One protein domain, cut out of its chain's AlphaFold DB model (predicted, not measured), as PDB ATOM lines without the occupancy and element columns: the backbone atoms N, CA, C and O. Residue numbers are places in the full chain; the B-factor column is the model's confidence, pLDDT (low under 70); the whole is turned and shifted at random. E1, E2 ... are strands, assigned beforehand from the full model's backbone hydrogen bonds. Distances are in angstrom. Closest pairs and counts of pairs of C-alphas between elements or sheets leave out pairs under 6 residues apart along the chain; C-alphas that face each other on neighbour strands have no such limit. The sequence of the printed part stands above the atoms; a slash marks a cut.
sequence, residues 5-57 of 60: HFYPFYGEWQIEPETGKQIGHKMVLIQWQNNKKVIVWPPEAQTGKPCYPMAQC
ATOM      1  N   HIS A   5     -65.956 -27.445 124.640       93.19
ATOM      2  CA  HIS A   5     -65.395 -26.442 123.732       93.19
ATOM      3  C   HIS A   5     -64.862 -25.244 124.522       93.19
ATOM      4  O   HIS A   5     -65.611 -24.580 125.237       93.19
ATOM      5  N   PHE A   6     -63.556 -24.988 124.444       92.88
ATOM      6  CA  PHE A   6     -62.909 -23.870 125.136       92.88
ATOM      7  C   PHE A   6     -61.589 -23.463 124.466       92.88
ATOM      8  O   PHE A   6     -61.069 -24.165 123.600       92.88
ATOM      9  N   TYR A   7     -61.038 -22.319 124.879       92.75
ATOM     10  CA  TYR A   7     -59.829 -21.727 124.298       92.75
ATOM     11  C   TYR A   7     -58.707 -21.624 125.341       92.75
ATOM     12  O   TYR A   7     -58.586 -20.597 126.017       92.75
ATOM     13  N   PRO A   8     -57.888 -22.675 125.529       89.06
ATOM     14  CA  PRO A   8     -56.639 -22.560 126.274       89.06
ATOM     15  C   PRO A   8     -55.617 -21.678 125.539       89.06
ATOM     16  O   PRO A   8     -55.785 -21.298 124.382       89.06
ATOM     17  N   PHE A   9     -54.485 -21.417 126.198       87.62
ATOM     18  CA  PHE A   9     -53.362 -20.668 125.620       87.62
ATOM     19  C   PHE A   9     -52.883 -21.207 124.256       87.62
ATOM     20  O   PHE A   9     -52.398 -20.448 123.423       87.62
ATOM     21  N   TYR A  10     -53.038 -22.512 124.017       82.56
ATOM     22  CA  TYR A  10     -52.580 -23.190 122.801       82.56
ATOM     23  C   TYR A  10     -53.584 -23.160 121.636       82.56
ATOM     24  O   TYR A  10     -53.347 -23.807 120.619       82.56
ATOM     25  N   GLY A  11     -54.681 -22.411 121.760       86.75
ATOM     26  CA  GLY A  11     -55.697 -22.282 120.719       86.75
ATOM     27  C   GLY A  11     -56.964 -23.065 121.032       86.75
ATOM     28  O   GLY A  11     -57.237 -23.385 122.181       86.75
ATOM     29  N   GLU A  12     -57.765 -23.324 120.005       92.50
ATOM     30  CA  GLU A  12     -59.080 -23.950 120.141       92.50
ATOM     31  C   GLU A  12     -58.979 -25.414 120.600       92.50
ATOM     32  O   GLU A  12     -58.234 -26.222 120.040       92.50
ATOM     33  N   TRP A  13     -59.759 -25.765 121.622       91.94
ATOM     34  CA  TRP A  13     -59.916 -27.130 122.102       91.94
ATOM     35  C   TRP A  13     -61.381 -27.544 122.023       91.94
ATOM     36  O   TRP A  13     -62.236 -26.956 122.684       91.94
ATOM     37  N   GLN A  14     -61.660 -28.590 121.246       94.38
ATOM     38  CA  GLN A  14     -63.004 -29.138 121.083       94.38
ATOM     39  C   GLN A  14     -62.958 -30.664 121.022       94.38
ATOM     40  O   GLN A  14     -62.106 -31.212 120.316       94.38
ATOM     41  N   ILE A  15     -63.864 -31.330 121.742       92.75
ATOM     42  CA  ILE A  15     -64.012 -32.791 121.753       92.75
ATOM     43  C   ILE A  15     -65.322 -33.197 121.070       92.75
ATOM     44  O   ILE A  15     -66.387 -32.740 121.467       92.75
ATOM     45  N   GLU A  16     -65.242 -34.092 120.084       92.38
ATOM     46  CA  GLU A  16     -66.399 -34.737 119.457       92.38
ATOM     47  C   GLU A  16     -67.092 -35.666 120.474       92.38
ATOM     48  O   GLU A  16     -66.469 -36.639 120.916       92.38
ATOM     49  N   PRO A  17     -68.359 -35.413 120.860       90.56
ATOM     50  CA  PRO A  17     -69.000 -36.130 121.965       90.56
ATOM     51  C   PRO A  17     -69.192 -37.632 121.729       90.56
ATOM     52  O   PRO A  17     -69.222 -38.398 122.692       90.56
ATOM     53  N   GLU A  18     -69.329 -38.053 120.469       91.38
ATOM     54  CA  GLU A  18     -69.578 -39.453 120.107       91.38
ATOM     55  C   GLU A  18     -68.319 -40.316 120.216       91.38
ATOM     56  O   GLU A  18     -68.367 -41.422 120.753       91.38
ATOM     57  N   THR A  19     -67.178 -39.814 119.736       91.44
ATOM     58  CA  THR A  19     -65.937 -40.599 119.654       91.44
ATOM     59  C   THR A  19     -64.877 -40.177 120.669       91.44
ATOM     60  O   THR A  19     -63.856 -40.851 120.794       91.44
ATOM     61  N   GLY A  20     -65.038 -39.022 121.319       89.38
ATOM     62  CA  GLY A  20     -64.026 -38.405 122.179       89.38
ATOM     63  C   GLY A  20     -62.824 -37.815 121.429       89.38
ATOM     64  O   GLY A  20     -61.785 -37.575 122.043       89.38
ATOM     65  N   LYS A  21     -62.917 -37.598 120.107       90.94
ATOM     66  CA  LYS A  21     -61.796 -37.079 119.302       90.94
ATOM     67  C   LYS A  21     -61.620 -35.584 119.511       90.94
ATOM     68  O   LYS A  21     -62.591 -34.838 119.532       90.94
ATOM     69  N   GLN A  22     -60.372 -35.135 119.578       90.25
ATOM     70  CA  GLN A  22     -60.060 -33.714 119.551       90.25
ATOM     71  C   GLN A  22     -60.164 -33.184 118.113       90.25
ATOM     72  O   GLN A  22     -59.368 -33.567 117.259       90.25
ATOM     73  N   ILE A  23     -61.137 -32.309 117.856       92.56
ATOM     74  CA  ILE A  23     -61.433 -31.757 116.521       92.56
ATOM     75  C   ILE A  23     -61.096 -30.265 116.385       92.56
ATOM     76  O   ILE A  23     -60.998 -29.762 115.272       92.56
ATOM     77  N   GLY A  24     -60.873 -29.562 117.500       90.50
ATOM     78  CA  GLY A  24     -60.589 -28.119 117.497       90.50
ATOM     79  C   GLY A  24     -59.119 -27.739 117.268       90.50
ATOM     80  O   GLY A  24     -58.819 -26.592 116.949       90.50
ATOM     81  N   HIS A  25     -58.181 -28.678 117.423       87.75
ATOM     82  CA  HIS A  25     -56.755 -28.347 117.419       87.75
ATOM     83  C   HIS A  25     -56.222 -28.106 116.006       87.75
ATOM     84  O   HIS A  25     -56.140 -29.017 115.181       87.75
ATOM     85  N   LYS A  26     -55.814 -26.861 115.748       87.06
ATOM     86  CA  LYS A  26     -55.228 -26.426 114.477       87.06
ATOM     87  C   LYS A  26     -53.708 -26.423 114.587       87.06
ATOM     88  O   LYS A  26     -53.135 -25.687 115.386       87.06
ATOM     89  N   MET A  27     -53.057 -27.248 113.773       86.44
ATOM     90  CA  MET A  27     -51.602 -27.392 113.756       86.44
ATOM     91  C   MET A  27     -50.949 -26.381 112.814       86.44
ATOM     92  O   MET A  27     -51.426 -26.157 111.703       86.44
ATOM     93  N   VAL A  28     -49.804 -25.843 113.231       92.38
ATOM     94  CA  VAL A  28     -48.898 -25.080 112.363       92.38
ATOM     95  C   VAL A  28     -47.617 -25.870 112.123       92.38
ATOM     96  O   VAL A  28     -47.114 -26.552 113.019       92.38
ATOM     97  N   LEU A  29     -47.058 -25.763 110.919       93.75
ATOM     98  CA  LEU A  29     -45.732 -26.283 110.609       93.75
ATOM     99  C   LEU A  29     -44.709 -25.163 110.771       93.75
ATOM    100  O   LEU A  29     -44.806 -24.127 110.112       93.75
ATOM    101  N   ILE A  30     -43.715 -25.382 111.629       94.19
ATOM    102  CA  ILE A  30     -42.630 -24.429 111.866       94.19
ATOM    103  C   ILE A  30     -41.340 -24.963 111.254       94.19
ATOM    104  O   ILE A  30     -40.952 -26.106 111.488       94.19
ATOM    105  N   GLN A  31     -40.643 -24.101 110.521       93.06
ATOM    106  CA  GLN A  31     -39.284 -24.328 110.055       93.06
ATOM    107  C   GLN A  31     -38.352 -23.301 110.694       93.06
ATOM    108  O   GLN A  31     -38.655 -22.109 110.736       93.06
ATOM    109  N   TRP A  32     -37.205 -23.758 111.188       91.19
ATOM    110  CA  TRP A  32     -36.136 -22.853 111.596       91.19
ATOM    111  C   TRP A  32     -35.410 -22.332 110.358       91.19
ATOM    112  O   TRP A  32     -34.924 -23.122 109.552       91.19
ATOM    113  N   GLN A  33     -35.354 -21.011 110.214       91.81
ATOM    114  CA  GLN A  33     -34.656 -20.318 109.133       91.81
ATOM    115  C   GLN A  33     -33.946 -19.103 109.729       91.81
ATOM    116  O   GLN A  33     -34.572 -18.345 110.472       91.81
ATOM    117  N   ASN A  34     -32.664 -18.890 109.429       89.00
ATOM    118  CA  ASN A  34     -31.899 -17.736 109.923       89.00
ATOM    119  C   ASN A  34     -32.029 -17.523 111.444       89.00
ATOM    120  O   ASN A  34     -32.336 -16.418 111.895       89.00
ATOM    121  N   ASN A  35     -31.874 -18.598 112.229       89.00
ATOM    122  CA  ASN A  35     -32.029 -18.602 113.695       89.00
ATOM    123  C   ASN A  35     -33.398 -18.104 114.208       89.00
ATOM    124  O   ASN A  35     -33.533 -17.730 115.373       89.00
ATOM    125  N   LYS A  36     -34.433 -18.118 113.364       92.06
ATOM    126  CA  LYS A  36     -35.798 -17.710 113.705       92.06
ATOM    127  C   LYS A  36     -36.785 -18.831 113.399       92.06
ATOM    128  O   LYS A  36     -36.612 -19.592 112.450       92.06
ATOM    129  N   LYS A  37     -37.841 -18.922 114.207       92.62
ATOM    130  CA  LYS A  37     -38.987 -19.797 113.932       92.62
ATOM    131  C   LYS A  37     -39.862 -19.136 112.869       92.62
ATOM    132  O   LYS A  37     -40.357 -18.034 113.094       92.62
ATOM    133  N   VAL A  38     -40.064 -19.810 111.744       94.94
ATOM    134  CA  VAL A  38     -40.946 -19.371 110.656       94.94
ATOM    135  C   VAL A  38     -42.109 -20.348 110.557       94.94
ATOM    136  O   VAL A  38     -41.886 -21.551 110.450       94.94
ATOM    137  N   ILE A  39     -43.345 -19.850 110.599       95.56
ATOM    138  CA  ILE A  39     -44.532 -20.667 110.332       95.56
ATOM    139  C   ILE A  39     -44.652 -20.774 108.816       95.56
ATOM    140  O   ILE A  39     -44.822 -19.761 108.139       95.56
ATOM    141  N   VAL A  40     -44.525 -21.986 108.286       95.94
ATOM    142  CA  VAL A  40     -44.495 -22.246 106.839       95.94
ATOM    143  C   VAL A  40     -45.805 -22.825 106.305       95.94
ATOM    144  O   VAL A  40     -45.997 -22.851 105.092       95.94
ATOM    145  N   TRP A  41     -46.696 -23.283 107.188       94.81
ATOM    146  CA  TRP A  41     -48.022 -23.808 106.850       94.81
ATOM    147  C   TRP A  41     -48.938 -23.776 108.095       94.81
ATOM    148  O   TRP A  41     -48.415 -23.944 109.202       94.81
ATOM    149  N   PRO A  42     -50.267 -23.605 107.955       93.88
ATOM    150  CA  PRO A  42     -51.025 -23.401 106.714       93.88
ATOM    151  C   PRO A  42     -50.900 -21.973 106.154       93.88
ATOM    152  O   PRO A  42     -50.413 -21.094 106.868       93.88
ATOM    153  N   PRO A  43     -51.264 -21.729 104.876       93.56
ATOM    154  CA  PRO A  43     -51.074 -20.433 104.218       93.56
ATOM    155  C   PRO A  43     -51.701 -19.254 104.971       93.56
ATOM    156  O   PRO A  43     -51.118 -18.176 105.018       93.56
ATOM    157  N   GLU A  44     -52.848 -19.464 105.613       93.12
ATOM    158  CA  GLU A  44     -53.560 -18.455 106.401       93.12
ATOM    159  C   GLU A  44     -52.818 -18.013 107.670       93.12
ATOM    160  O   GLU A  44     -53.052 -16.912 108.162       93.12
ATOM    161  N   ALA A  45     -51.910 -18.844 108.188       92.31
ATOM    162  CA  ALA A  45     -51.092 -18.559 109.369       92.31
ATOM    163  C   ALA A  45     -49.599 -18.397 109.027       92.31
ATOM    164  O   ALA A  45     -48.753 -18.287 109.918       92.31
ATOM    165  N   GLN A  46     -49.255 -18.422 107.739       95.38
ATOM    166  CA  GLN A  46     -47.883 -18.452 107.265       95.38
ATOM    167  C   GLN A  46     -47.179 -17.114 107.511       95.38
ATOM    168  O   GLN A  46     -47.623 -16.063 107.058       95.38
ATOM    169  N   THR A  47     -46.020 -17.159 108.169       96.00
ATOM    170  CA  THR A  47     -45.146 -15.989 108.349       96.00
ATOM    171  C   THR A  47     -43.980 -15.964 107.360       96.00
ATOM    172  O   THR A  47     -43.308 -14.943 107.228       96.00
ATOM    173  N   GLY A  48     -43.745 -17.059 106.630       94.31
ATOM    174  CA  GLY A  48     -42.751 -17.127 105.559       94.31
ATOM    175  C   GLY A  48     -42.818 -18.429 104.763       94.31
ATOM    176  O   GLY A  48     -43.419 -19.411 105.192       94.31
ATOM    177  N   LYS A  49     -42.205 -18.452 103.574       94.00
ATOM    178  CA  LYS A  49     -42.207 -19.638 102.699       94.00
ATOM    179  C   LYS A  49     -41.342 -20.766 103.267       94.00
ATOM    180  O   LYS A  49     -40.312 -20.473 103.875       94.00
ATOM    181  N   PRO A  50     -41.711 -22.043 103.056       93.31
ATOM    182  CA  PRO A  50     -40.806 -23.142 103.356       93.31
ATOM    183  C   PRO A  50     -39.532 -23.004 102.521       93.31
ATOM    184  O   PRO A  50     -39.586 -22.767 101.314       93.31
ATOM    185  N   CYS A  51     -38.382 -23.157 103.163       92.25
ATOM    186  CA  CYS A  51     -37.105 -23.241 102.485       92.25
ATOM    187  C   CYS A  51     -36.860 -24.676 102.015       92.25
ATOM    188  O   CYS A  51     -36.852 -25.616 102.818       92.25
ATOM    189  N   TYR A  52     -36.656 -24.831 100.711       88.38
ATOM    190  CA  TYR A  52     -36.365 -26.102 100.069       88.38
ATOM    191  C   TYR A  52     -35.375 -25.880  98.913       88.38
ATOM    192  O   TYR A  52     -35.599 -24.957  98.128       88.38
ATOM    193  N   PRO A  53     -34.317 -26.703  98.767       89.56
ATOM    194  CA  PRO A  53     -33.940 -27.839  99.616       89.56
ATOM    195  C   PRO A  53     -33.498 -27.424 101.028       89.56
ATOM    196  O   PRO A  53     -32.838 -26.406 101.204       89.56
ATOM    197  N   MET A  54     -33.784 -28.256 102.037       84.06
ATOM    198  CA  MET A  54     -33.436 -27.988 103.449       84.06
ATOM    199  C   MET A  54     -31.943 -27.695 103.686       84.06
ATOM    200  O   MET A  54     -31.596 -27.009 104.644       84.06
ATOM    201  N   ALA A  55     -31.051 -28.236 102.849       80.44
ATOM    202  CA  ALA A  55     -29.607 -28.006 102.941       80.44
ATOM    203  C   ALA A  55     -29.195 -26.571 102.572       80.44
ATOM    204  O   ALA A  55     -28.134 -26.120 102.980       80.44
ATOM    205  N   GLN A  56     -30.028 -25.864 101.809       78.44
ATOM    206  CA  GLN A  56     -29.761 -24.509 101.325       78.44
ATOM    207  C   GLN A  56     -30.451 -23.448 102.191       78.44
ATOM    208  O   GLN A  56     -30.420 -22.266 101.858       78.44
ATOM    209  N   CYS A  57     -31.087 -23.860 103.295       77.31
ATOM    210  CA  CYS A  57     -31.748 -22.934 104.196       77.31
ATOM    211  C   CYS A  57     -30.711 -22.072 104.916       77.31
ATOM    212  O   CYS A  57     -29.891 -22.617 105.658       77.31
TER     213      CYS A  57
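What this domain is: This is residues 5 to 57 of the 60 residues of an uncharacterized protein of bacterium HR07 (UniProt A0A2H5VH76). With little regular structure, this is a rod-like model with the antiparallel hairpin E2-E3 towards one end and, towards the other, a small loop where residues 5 to 6 pair antiparallel with residues 13 to 14 of E1. The unnamed stretch 16 to 28 joins the two ends. The 53 printed residues have no named helix and three strands, E1, E2, E3, all strand by class, holding 14 residues. It is only just extended, close to loose, with a radius of gyration of the C-alphas of 15.1 A and spans of 46 by 20 by 17 A.

How they stand to each other: E2, residues 29 to 33, and E3, residues 36 to 41, are antiparallel at 143 degrees, with N 29 and O 41 within hydrogen-bond range at 2.8 A. E1, residues 13 to 15, is apart from both and pairs with no named strand.

Where its parts are: E2 measures 12.7 A, E3 15.3 A and E1 7.0 A. C-alpha 13 is at (-59.916, -27.130, 122.102), C-alpha 41 at (-48.022, -23.808, 106.850).

The domain as a whole: The C-alphas farthest apart, of Glu 18 and Gln 56, are 46.5 A apart. The link E1 to E2 is long, E2 to E3 tight. The printed part has no cut, and no printed residue is under 70 in pLDDT.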